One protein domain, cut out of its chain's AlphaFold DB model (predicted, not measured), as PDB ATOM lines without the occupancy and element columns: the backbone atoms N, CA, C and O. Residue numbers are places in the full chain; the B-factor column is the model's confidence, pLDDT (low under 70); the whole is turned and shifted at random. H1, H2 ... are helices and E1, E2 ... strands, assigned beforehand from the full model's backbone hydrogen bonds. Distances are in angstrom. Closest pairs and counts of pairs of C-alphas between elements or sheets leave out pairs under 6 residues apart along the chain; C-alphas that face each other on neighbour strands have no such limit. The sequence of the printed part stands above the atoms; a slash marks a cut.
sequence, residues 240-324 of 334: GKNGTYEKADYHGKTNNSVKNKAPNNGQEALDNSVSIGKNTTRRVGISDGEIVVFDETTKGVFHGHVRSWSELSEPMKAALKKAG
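This is residues 240 to 324 of the 334 residues of an uncharacterized protein of Candidatus Galacturonibacter soehngenii (UniProt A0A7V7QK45). A small, strongly twisted sheet of three strands, E1, E2 and E3, has the short helix H1 packed on one face and H2 on the opposite face, over the edge strand E1. Before H1, residues 240 to 265 make a wide loop with no named element, tied to the other edge strand, E3, by a short pairing. The printed part has 85 residues, with two named helices and three named strands in the order H1, E1, E2, E3, H2. The sheet, in the order E1, E2, E3, is antiparallel throughout; the class is mixed, helices and strands, with under half of the residues in named elements. The whole is compact, with a radius of gyration of the C-alphas of 11.9 A, and rounded, spanning 30 by 29 by 22 A.

Residues 244 to 245 pair in parallel with residues 301 to 302 of E3, which is residues 301 to 307. H1, residues 266 to 271, is on the sheet of E3, E1, residues 283 to 287, and E2, residues 290 to 298. Its closest C-alphas to E1 are those of Ala 269 and Ser 287, 4.7 A apart. Residues 274 to 275 pair antiparallel with residues 283 to 284 of E1. E1, E2 and E3 form a meander, each strand the antiparallel neighbour of the one before, with E2 the inner strand. E1 and E2 are a hairpin at 137 degrees, with N 285 and O 292 2.9 A apart, within hydrogen-bond range. E2 and E3 are a hairpin at 151 degrees, with N 295 and O 303 within hydrogen-bond range at 2.9 A. H2, residues 314 to 322, is on the sheet on the opposite face from H1, and the two helices are apart. On a local plane fitted to only just enough of the sheet's C-alphas, 6, H2 lies over E1 at a height over the sheet of 9.7 A, slantwise to the strands at 54 degrees to E1 on the local plane. The closest C-alphas of E1 and H2 are those of Val 284 and Met 316, 6.4 A apart. In H1 and H2 every O i to N i+4 pair is within hydrogen-bond range.

H1 begins at C-alpha 266, (246.794, 222.729, 95.075), and is 8.6 A long from first to last C-alpha. E1 is 13.3 A long. E2, the longest strand, runs 23.7 A from C-alpha 290, (249.946, 226.577, 86.574). E3 is 19.4 A long. H2 is 12.0 A long and ends at C-alpha 322, (235.043, 235.026, 81.985).

The two C-alphas farthest apart are those of Lys 241 and Ser 257, 32.5 A. The printed part has no cut. The link from H1 to E1 is long, with 11 residues; those from E1 to E2 and from E2 to E3 are tight, and that from E3 to H2 is short. The mean pLDDT of the printed part is 88.2; residues 248 to 259 are under 70.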
ATOM      1  N   GLY A 240     239.515 225.096 102.356       75.69
ATOM      2  CA  GLY A 240     239.339 226.436 101.804       75.69
ATOM      3  C   GLY A 240     237.912 226.733 101.333       75.69
ATOM      4  O   GLY A 240     236.989 225.922 101.455       75.69
ATOM      5  N   LYS A 241     237.705 227.920 100.749       86.19
ATOM      6  CA  LYS A 241     236.371 228.427 100.350       86.19
ATOM      7  C   LYS A 241     235.672 227.571  99.295       86.19
ATOM      8  O   LYS A 241     234.457 227.659  99.132       86.19
ATOM      9  N   ASN A 242     236.446 226.787  98.552       91.00
ATOM     10  CA  ASN A 242     235.959 225.914  97.490       91.00
ATOM     11  C   ASN A 242     236.086 224.423  97.840       91.00
ATOM     12  O   ASN A 242     235.945 223.593  96.945       91.00
ATOM     13  N   GLY A 243     236.324 224.097  99.113       92.81
ATOM     14  CA  GLY A 243     236.546 222.739  99.600       92.81
ATOM     15  C   GLY A 243     238.006 222.471  99.958       92.81
ATOM     16  O   GLY A 243     238.831 223.385 100.047       92.81
ATOM     17  N   THR A 244     238.304 221.196 100.156       94.06
ATOM     18  CA  THR A 244     239.610 220.689 100.568       94.06
ATOM     19  C   THR A 244     240.308 220.048  99.379       94.06
ATOM     20  O   THR A 244     239.733 219.220  98.674       94.06
ATOM     21  N   TYR A 245     241.550 220.442  99.140       92.75
ATOM     22  CA  TYR A 245     242.423 219.820  98.165       92.75
ATOM     23  C   TYR A 245     243.147 218.639  98.801       92.75
ATOM     24  O   TYR A 245     243.867 218.793  99.788       92.75
ATOM     25  N   GLU A 246     243.027 217.484  98.160       90.12
ATOM     26  CA  GLU A 246     243.835 216.315  98.466       90.12
ATOM     27  C   GLU A 246     244.745 216.000  97.281       90.12
ATOM     28  O   GLU A 246     244.344 215.946  96.110       90.12
ATOM     29  N   LYS A 247     246.026 215.816  97.585       81.38
ATOM     30  CA  LYS A 247     246.987 215.367  96.592       81.38
ATOM     31  C   LYS A 247     246.770 213.877  96.381       81.38
ATOM     32  O   LYS A 247     247.037 213.091  97.278       81.38
ATOM     33  N   ALA A 248     246.367 213.477  95.180       68.62
ATOM     34  CA  ALA A 248     246.237 212.054  94.901       68.62
ATOM     35  C   ALA A 248     247.617 211.362  94.888       68.62
ATOM     36  O   ALA A 248     248.554 211.836  94.230       68.62
ATOM     37  N   ASP A 249     247.719 210.210  95.560       61.03
ATOM     38  CA  ASP A 249     248.959 209.440  95.777       61.03
ATOM     39  C   ASP A 249     249.693 209.035  94.487       61.03
ATOM     40  O   ASP A 249     250.880 208.710  94.490       61.03
ATOM     41  N   TYR A 250     248.998 209.059  93.350       62.72
ATOM     42  CA  TYR A 250     249.516 208.591  92.069       62.72
ATOM     43  C   TYR A 250     250.180 209.674  91.202       62.72
ATOM     44  O   TYR A 250     250.629 209.351  90.094       62.72
ATOM     45  N   HIS A 251     250.252 210.929  91.656       53.94
ATOM     46  CA  HIS A 251     250.923 212.009  90.925       53.94
ATOM     47  C   HIS A 251     252.432 212.057  91.225       53.94
ATOM     48  O   HIS A 251     252.863 212.272  92.358       53.94
ATOM     49  N   GLY A 252     253.252 211.907  90.179       54.06
ATOM     50  CA  GLY A 252     254.699 212.132  90.248       54.06
ATOM     51  C   GLY A 252     255.068 213.623  90.304       54.06
ATOM     52  O   GLY A 252     254.241 214.495  90.037       54.06
ATOM     53  N   LYS A 253     256.339 213.926  90.615       55.25
ATOM     54  CA  LYS A 253     256.880 215.305  90.654       55.25
ATOM     55  C   LYS A 253     256.920 216.000  89.282       55.25
ATOM     56  O   LYS A 253     257.050 217.218  89.220       55.25
ATOM     57  N   THR A 254     256.809 215.243  88.194       51.75
ATOM     58  CA  THR A 254     256.858 215.730  86.811       51.75
ATOM     59  C   THR A 254     255.717 215.133  85.998       51.75
ATOM     60  O   THR A 254     255.273 214.015  86.273       51.75
ATOM     61  N   ASN A 255     255.276 215.852  84.962       53.97
ATOM     62  CA  ASN A 255     254.424 215.269  83.927       53.97
ATOM     63  C   ASN A 255     255.152 214.072  83.296       53.97
ATOM     64  O   ASN A 255     256.355 214.138  83.039       53.97
ATOM     65  N   ASN A 256     254.429 212.998  83.012       56.69
ATOM     66  CA  ASN A 256     254.884 211.942  82.116       56.69
ATOM     67  C   ASN A 256     253.790 211.653  81.078       56.69
ATOM     68  O   ASN A 256     252.685 212.176  81.178       56.69
ATOM     69  N   SER A 257     254.090 210.817  80.080       52.16
ATOM     70  CA  SER A 257     253.165 210.528  78.972       52.16
ATOM     71  C   SER A 257     251.818 209.920  79.402       52.16
ATOM     72  O   SER A 257     250.919 209.813  78.573       52.16
ATOM     73  N   VAL A 258     251.682 209.494  80.661       53.50
ATOM     74  CA  VAL A 258     250.496 208.818  81.205       53.50
ATOM     75  C   VAL A 258     249.813 209.653  82.296       53.50
ATOM     76  O   VAL A 258     248.618 209.495  82.535       53.50
ATOM     77  N   LYS A 259     250.546 210.534  82.987       62.38
ATOM     78  CA  LYS A 259     250.093 211.207  84.207       62.38
ATOM     79  C   LYS A 259     250.558 212.653  84.253       62.38
ATOM     80  O   LYS A 259     251.749 212.948  84.135       62.38
ATOM     81  N   ASN A 260     249.611 213.536  84.538       72.44
ATOM     82  CA  ASN A 260     249.906 214.936  84.787       72.44
ATOM     83  C   ASN A 260     250.430 215.130  86.213       72.44
ATOM     84  O   ASN A 260     250.098 214.380  87.132       72.44
ATOM     85  N   LYS A 261     251.264 216.148  86.376       81.94
ATOM     86  CA  LYS A 261     251.864 216.612  87.617       81.94
ATOM     87  C   LYS A 261     250.767 217.125  88.553       81.94
ATOM     88  O   LYS A 261     249.793 217.741  88.105       81.94
ATOM     89  N   ALA A 262     250.949 216.888  89.848       83.88
ATOM     90  CA  ALA A 262     250.180 217.588  90.867       83.88
ATOM     91  C   ALA A 262     250.514 219.096  90.844       83.88
ATOM     92  O   ALA A 262     251.657 219.458  90.554       83.88
ATOM     93  N   PRO A 263     249.547 219.972  91.146       88.44
ATOM     94  CA  PRO A 263     249.808 221.400  91.294       88.44
ATOM     95  C   PRO A 263     250.842 221.683  92.391       88.44
ATOM     96  O   PRO A 263     250.875 220.980  93.402       88.44
ATOM     97  N   ASN A 264     251.655 222.726  92.202       86.19
ATOM     98  CA  ASN A 264     252.599 223.202  93.223       86.19
ATOM     99  C   ASN A 264     251.872 223.649  94.496       86.19
ATOM    100  O   ASN A 264     252.262 223.257  95.594       86.19
ATOM    101  N   ASN A 265     250.786 224.410  94.330       89.31
ATOM    102  CA  ASN A 265     249.940 224.882  95.417       89.31
ATOM    103  C   ASN A 265     248.467 224.536  95.145       89.31
ATOM    104  O   ASN A 265     247.682 225.336  94.629       89.31
ATOM    105  N   GLY A 266     248.104 223.281  95.426       92.00
ATOM    106  CA  GLY A 266     246.794 222.729  95.075       92.00
ATOM    107  C   GLY A 266     245.626 223.383  95.805       92.00
ATOM    108  O   GLY A 266     244.609 223.661  95.168       92.00
ATOM    109  N   GLN A 267     245.782 223.686  97.097       94.38
ATOM    110  CA  GLN A 267     244.731 224.342  97.874       94.38
ATOM    111  C   GLN A 267     244.519 225.787  97.418       94.38
ATOM    112  O   GLN A 267     243.384 226.181  97.168       94.38
ATOM    113  N   GLU A 268     245.586 226.560  97.197       93.12
ATOM    114  CA  GLU A 268     245.446 227.924  96.675       93.12
ATOM    115  C   GLU A 268     244.822 227.930  95.273       93.12
ATOM    116  O   GLU A 268     243.931 228.731  94.986       93.12
ATOM    117  N   ALA A 269     245.244 227.018  94.392       95.19
ATOM    118  CA  ALA A 269     244.627 226.882  93.079       95.19
ATOM    119  C   ALA A 269     243.139 226.501  93.185       95.19
ATOM    120  O   ALA A 269     242.335 227.006  92.398       95.19
ATOM    121  N   LEU A 270     242.755 225.655  94.151       96.38
ATOM    122  CA  LEU A 270     241.361 225.298  94.413       96.38
ATOM    123  C   LEU A 270     240.581 226.507  94.928       96.38
ATOM    124  O   LEU A 270     239.494 226.794  94.422       96.38
ATOM    125  N   ASP A 271     241.138 227.279  95.851       94.69
ATOM    126  CA  ASP A 271     240.521 228.502  96.351       94.69
ATOM    127  C   ASP A 271     240.363 229.541  95.243       94.69
ATOM    128  O   ASP A 271     239.293 230.126  95.086       94.69
ATOM    129  N   ASN A 272     241.348 229.701  94.370       94.06
ATOM    130  CA  ASN A 272     241.262 230.610  93.228       94.06
ATOM    131  C   ASN A 272     240.438 230.048  92.055       94.06
ATOM    132  O   ASN A 272     240.264 230.729  91.046       94.06
ATOM    133  N   SER A 273     239.902 228.829  92.166       97.38
ATOM    134  CA  SER A 273     239.192 228.171  91.069       97.38
ATOM    135  C   SER A 273     237.756 228.653  90.859       97.38
ATOM    136  O   SER A 273     237.019 229.011  91.789       97.38
ATOM    137  N   VAL A 274     237.319 228.544  89.607       97.19
ATOM    138  CA  VAL A 274     235.946 228.783  89.167       97.19
ATOM    139  C   VAL A 274     235.301 227.488  88.681       97.19
ATOM    140  O   VAL A 274     235.952 226.644  88.062       97.19
ATOM    141  N   SER A 275     234.006 227.325  88.956       96.50
ATOM    142  CA  SER A 275     233.224 226.219  88.392       96.50
ATOM    143  C   SER A 275     233.096 226.383  86.874       96.50
ATOM    144  O   SER A 275     232.901 227.493  86.369       96.50
ATOM    145  N   ILE A 276     233.184 225.269  86.143       96.06
ATOM    146  CA  ILE A 276     233.067 225.268  84.679       96.06
ATOM    147  C   ILE A 276     231.610 225.217  84.189       96.06
ATOM    148  O   ILE A 276     231.364 225.351  82.991       96.06
ATOM    149  N   GLY A 277     230.636 225.030  85.085       91.62
ATOM    150  CA  GLY A 277     229.220 224.962  84.729       91.62
ATOM    151  C   GLY A 277     228.310 224.617  85.909       91.62
ATOM    152  O   GLY A 277     228.755 224.116  86.929       91.62
ATOM    153  N   LYS A 278     227.003 224.861  85.762       89.06
ATOM    154  CA  LYS A 278     226.023 224.673  86.851       89.06
ATOM    155  C   LYS A 278     225.762 223.206  87.222       89.06
ATOM    156  O   LYS A 278     225.354 222.937  88.342       89.06
ATOM    157  N   ASN A 279     226.000 222.279  86.293       92.12
ATOM    158  CA  ASN A 279     225.667 220.856  86.438       92.12
ATOM    159  C   ASN A 279     226.902 219.989  86.729       92.12
ATOM    160  O   ASN A 279     226.908 218.795  86.449       92.12
ATOM    161  N   THR A 280     227.988 220.593  87.206       93.94
ATOM    162  CA  THR A 280     229.218 219.880  87.543       93.94
ATOM    163  C   THR A 280     229.902 220.563  88.711       93.94
ATOM    164  O   THR A 280     229.874 221.788  88.839       93.94
ATOM    165  N   THR A 281     230.541 219.763  89.551       96.12
ATOM    166  CA  THR A 281     231.401 220.263  90.617       96.12
ATOM    167  C   THR A 281     232.831 220.476  90.136       96.12
ATOM    168  O   THR A 281     233.602 221.124  90.832       96.12
ATOM    169  N   ARG A 282     233.167 220.048  88.907       97.62
ATOM    170  CA  ARG A 282     234.476 220.264  88.284       97.62
ATOM    171  C   ARG A 282     234.820 221.753  88.213       97.62
ATOM    172  O   ARG A 282     234.004 222.593  87.816       97.62
ATOM    173  N   ARG A 283     236.064 222.071  88.561       98.00
ATOM    174  CA  ARG A 283     236.568 223.447  88.644       98.00
ATOM    175  C   ARG A 283     237.864 223.600  87.867       98.00
ATOM    176  O   ARG A 283     238.554 222.624  87.580       98.00
ATOM    177  N   VAL A 284     238.200 224.838  87.534       98.12
ATOM    178  CA  VAL A 284     239.496 225.196  86.957       98.12
ATOM    179  C   VAL A 284     240.046 226.419  87.681       98.12
ATOM    180  O   VAL A 284     239.321 227.391  87.892       98.12
ATOM    181  N   GLY A 285     241.302 226.353  88.110       97.12
ATOM    182  CA  GLY A 285     241.968 227.401  88.880       97.12
ATOM    183  C   GLY A 285     243.393 227.647  88.410       97.12
ATOM    184  O   GLY A 285     243.913 226.916  87.566       97.12
ATOM    185  N   ILE A 286     244.000 228.708  88.937       95.81
ATOM    186  CA  ILE A 286     245.385 229.085  88.653       95.81
ATOM    187  C   ILE A 286     246.086 229.407  89.973       95.81
ATOM    188  O   ILE A 286     245.565 230.183  90.772       95.81
ATOM    189  N   SER A 287     247.267 228.827  90.172       93.44
ATOM    190  CA  SER A 287     248.264 229.248  91.165       93.44
ATOM    191  C   SER A 287     249.660 228.965  90.595       93.44
ATOM    192  O   SER A 287     249.802 228.103  89.729       93.44
ATOM    193  N   ASP A 288     250.668 229.741  90.999       90.12
ATOM    194  CA  ASP A 288     252.074 229.589  90.588       90.12
ATOM    195  C   ASP A 288     252.308 229.511  89.068       90.12
ATOM    196  O   ASP A 288     253.243 228.878  88.577       90.12
ATOM    197  N   GLY A 289     251.443 230.161  88.283       91.94
ATOM    198  CA  GLY A 289     251.493 230.106  86.819       91.94
ATOM    199  C   GLY A 289     251.056 228.766  86.212       91.94
ATOM    200  O   GLY A 289     251.191 228.580  85.002       91.94
ATOM    201  N   GLU A 290     250.509 227.851  87.010       94.25
ATOM    202  CA  GLU A 290     249.946 226.577  86.574       94.25
ATOM    203  C   GLU A 290     248.426 226.684  86.421       94.25
ATOM    204  O   GLU A 290     247.746 227.287  87.248       94.25
ATOM    205  N   ILE A 291     247.874 226.071  85.370       96.00
ATOM    206  CA  ILE A 291     246.426 225.885  85.245       96.00
ATOM    207  C   ILE A 291     246.085 224.513  85.811       96.00
ATOM    208  O   ILE A 291     246.618 223.501  85.355       96.00
ATOM    209  N   VAL A 292     245.183 224.477  86.785       96.50
ATOM    210  CA  VAL A 292     244.835 223.269  87.530       96.50
ATOM    211  C   VAL A 292     243.368 222.943  87.300       96.50
ATOM    212  O   VAL A 292     242.496 223.794  87.482       96.50
ATOM    213  N   VAL A 293     243.092 221.709  86.886       96.94
ATOM    214  CA  VAL A 293     241.729 221.184  86.755       96.94
ATOM    215  C   VAL A 293     241.432 220.316  87.966       96.94
ATOM    216  O   VAL A 293     242.209 219.413  88.274       96.94
ATOM    217  N   PHE A 294     240.308 220.594  88.621       97.19
ATOM    218  CA  PHE A 294     239.881 219.925  89.841       97.19
ATOM    219  C   PHE A 294     238.655 219.061  89.609       97.19
ATOM    220  O   PHE A 294     237.653 219.530  89.065       97.19
ATOM    221  N   ASP A 295     238.736 217.832  90.094       95.25
ATOM    222  CA  ASP A 295     237.660 216.858  90.134       95.25
ATOM    223  C   ASP A 295     237.297 216.555  91.582       95.25
ATOM    224  O   ASP A 295     238.178 216.286  92.396       95.25
ATOM    225  N   GLU A 296     236.008 216.621  91.902       95.25
ATOM    226  CA  GLU A 296     235.514 216.255  93.225       95.25
ATOM    227  C   GLU A 296     235.471 214.728  93.341       95.25
ATOM    228  O   GLU A 296     234.836 214.060  92.521       95.25
ATOM    229  N   THR A 297     236.164 214.174  94.331       90.25
ATOM    230  CA  THR A 297     236.205 212.727  94.591       90.25
ATOM    231  C   THR A 297     235.184 212.315  95.637       90.25
ATOM    232  O   THR A 297     234.437 211.360  95.437       90.25
ATOM    233  N   THR A 298     235.111 213.089  96.714       89.31
ATOM    234  CA  THR A 298     234.090 213.011  97.760       89.31
ATOM    235  C   THR A 298     233.519 214.407  97.946       89.31
ATOM    236  O   THR A 298     234.199 215.385  97.660       89.31
ATOM    237  N   LYS A 299     232.277 214.530  98.419       92.44
ATOM    238  CA  LYS A 299     231.639 215.837  98.630       92.44
ATOM    239  C   LYS A 299     232.558 216.787  99.416       92.44
ATOM    240  O   LYS A 299     232.852 216.531 100.580       92.44
ATOM    241  N   GLY A 300     232.968 217.885  98.785       91.69
ATOM    242  CA  GLY A 300     233.871 218.894  99.340       91.69
ATOM    243  C   GLY A 300     235.369 218.596  99.210       91.69
ATOM    244  O   GLY A 300     236.159 219.471  99.549       91.69
ATOM    245  N   VAL A 301     235.768 217.430  98.699       94.00
ATOM    246  CA  VAL A 301     237.162 216.992  98.533       94.00
ATOM    247  C   VAL A 301     237.515 216.920  97.052       94.00
ATOM    248  O   VAL A 301     236.842 216.251  96.266       94.00
ATOM    249  N   PHE A 302     238.589 217.603  96.666       95.44
ATOM    250  CA  PHE A 302     238.987 217.781  95.277       95.44
ATOM    251  C   PHE A 302     240.403 217.284  95.014       95.44
ATOM    252  O   PHE A 302     241.347 217.645  95.713       95.44
ATOM    253  N   HIS A 303     240.566 216.557  93.911       94.75
ATOM    254  CA  HIS A 303     241.866 216.226  93.339       94.75
ATOM    255  C   HIS A 303     242.147 217.109  92.131       94.75
ATOM    256  O   HIS A 303     241.315 217.275  91.239       94.75
ATOM    257  N   GLY A 304     243.349 217.673  92.096       92.69
ATOM    258  CA  GLY A 304     243.785 218.623  91.078       92.69
ATOM    259  C   GLY A 304     244.946 218.088  90.256       92.69
ATOM    260  O   GLY A 304     245.877 217.500  90.805       92.69
ATOM    261  N   HIS A 305     244.923 218.346  88.952       93.19
ATOM    262  CA  HIS A 305     246.042 218.054  88.061       93.19
ATOM    263  C   HIS A 305     246.347 219.240  87.146       93.19
ATOM    264  O   HIS A 305     245.441 219.939  86.684       93.19
ATOM    265  N   VAL A 306     247.634 219.462  86.880       93.62
ATOM    266  CA  VAL A 306     248.089 220.553  86.010       93.62
ATOM    267  C   VAL A 306     247.770 220.223  84.550       93.62
ATOM    268  O   VAL A 306     247.936 219.086  84.104       93.62
ATOM    269  N   ARG A 307     247.309 221.218  83.790       93.81
ATOM    270  CA  ARG A 307     247.033 221.136  82.349       93.81
ATOM    271  C   ARG A 307     247.632 222.336  81.629       93.81
ATOM    272  O   ARG A 307     247.620 223.454  82.135       93.81
ATOM    273  N   SER A 308     248.117 222.120  80.415       93.25
ATOM    274  CA  SER A 308     248.443 223.206  79.492       93.25
ATOM    275  C   SER A 308     247.172 223.787  78.861       93.25
ATOM    276  O   SER A 308     246.136 223.128  78.775       93.25
ATOM    277  N   TRP A 309     247.252 225.026  78.366       95.25
ATOM    278  CA  TRP A 309     246.117 225.710  77.732       95.25
ATOM    279  C   TRP A 309     245.494 224.920  76.568       95.25
ATOM    280  O   TRP A 309     244.274 224.925  76.395       95.25
ATOM    281  N   SER A 310     246.317 224.227  75.775       94.38
ATOM    282  CA  SER A 310     245.871 223.408  74.641       94.38
ATOM    283  C   SER A 310     245.102 222.156  75.055       94.38
ATOM    284  O   SER A 310     244.287 221.680  74.274       94.38
ATOM    285  N   GLU A 311     245.320 221.644  76.268       94.38
ATOM    286  CA  GLU A 311     244.622 220.460  76.787       94.38
ATOM    287  C   GLU A 311     243.265 220.791  77.420       94.38
ATOM    288  O   GLU A 311     242.491 219.887  77.737       94.38
ATOM    289  N   LEU A 312     242.965 222.074  77.643       96.31
ATOM    290  CA  LEU A 312     241.703 222.482  78.247       96.31
ATOM    291  C   LEU A 312     240.542 222.322  77.266       96.31
ATOM    292  O   LEU A 312     240.637 222.674  76.087       96.31
ATOM    293  N   SER A 313     239.397 221.889  77.791       96.56
ATOM    294  CA  SER A 313     238.139 221.932  77.051       96.56
ATOM    295  C   SER A 313     237.659 223.378  76.862       96.56
ATOM    296  O   SER A 313     238.006 224.279  77.634       96.56
ATOM    297  N   GLU A 314     236.823 223.624  75.852       96.62
ATOM    298  CA  GLU A 314     236.265 224.963  75.614       96.62
ATOM    299  C   GLU A 314     235.483 225.537  76.815       96.62
ATOM    300  O   GLU A 314     235.675 226.719  77.114       96.62
ATOM    301  N   PRO A 315     234.694 224.751  77.582       97.12
ATOM    302  CA  PRO A 315     234.085 225.230  78.825       97.12
ATOM    303  C   PRO A 315     235.101 225.722  79.865       97.12
ATOM    304  O   PRO A 315     234.901 226.781  80.459       97.12
ATOM    305  N   MET A 316     236.220 225.013  80.051       98.19
ATOM    306  CA  MET A 316     237.286 225.431  80.977       98.19
ATOM    307  C   MET A 316     237.931 226.742  80.520       98.19
ATOM    308  O   MET A 316     238.069 227.681  81.305       98.19
ATOM    309  N   LYS A 317     238.265 226.846  79.224       97.94
ATOM    310  CA  LYS A 317     238.813 228.081  78.638       97.94
ATOM    311  C   LYS A 317     237.839 229.246  78.786       97.94
ATOM    312  O   LYS A 317     238.256 230.366  79.076       97.94
ATOM    313  N   ALA A 318     236.547 229.013  78.558       97.44
ATOM    314  CA  ALA A 318     235.505 230.024  78.704       97.44
ATOM    315  C   ALA A 318     235.368 230.495  80.157       97.44
ATOM    316  O   ALA A 318     235.291 231.703  80.382       97.44
ATOM    317  N   ALA A 319     235.405 229.576  81.125       97.50
ATOM    318  CA  ALA A 319     235.350 229.900  82.547       97.50
ATOM    319  C   ALA A 319     236.527 230.793  82.975       97.50
ATOM    320  O   ALA A 319     236.299 231.862  83.541       97.50
ATOM    321  N   LEU A 320     237.765 230.433  82.608       97.56
ATOM    322  CA  LEU A 320     238.959 231.234  82.916       97.56
ATOM    323  C   LEU A 320     238.929 232.622  82.261       97.56
ATOM    324  O   LEU A 320     239.263 233.619  82.903       97.56
ATOM    325  N   LYS A 321     238.501 232.709  80.991       97.56
ATOM    326  CA  LYS A 321     238.344 233.992  80.283       97.56
ATOM    327  C   LYS A 321     237.293 234.875  80.957       97.56
ATOM    328  O   LYS A 321     237.530 236.063  81.149       97.56
ATOM    329  N   LYS A 322     236.140 234.304  81.322       96.50
ATOM    330  CA  LYS A 322     235.043 235.026  81.985       96.50
ATOM    331  C   LYS A 322     235.446 235.527  83.372       96.50
ATOM    332  O   LYS A 322     235.019 236.605  83.765       96.50
ATOM    333  N   ALA A 323     236.269 234.762  84.082       95.75
ATOM    334  CA  ALA A 323     236.811 235.132  85.383       95.75
ATOM    335  C   ALA A 323     237.941 236.177  85.308       95.75
ATOM    336  O   ALA A 323     238.407 236.633  86.345       95.75
ATOM    337  N   GLY A 324     238.403 236.548  84.108       96.44
ATOM    338  CA  GLY A 324     239.487 237.516  83.935       96.44
ATOM    339  C   GLY A 324     240.865 236.997  84.356       96.44
ATOM    340  O   GLY A 324     241.784 237.791  84.512       96.44
TER     341      GLY A 324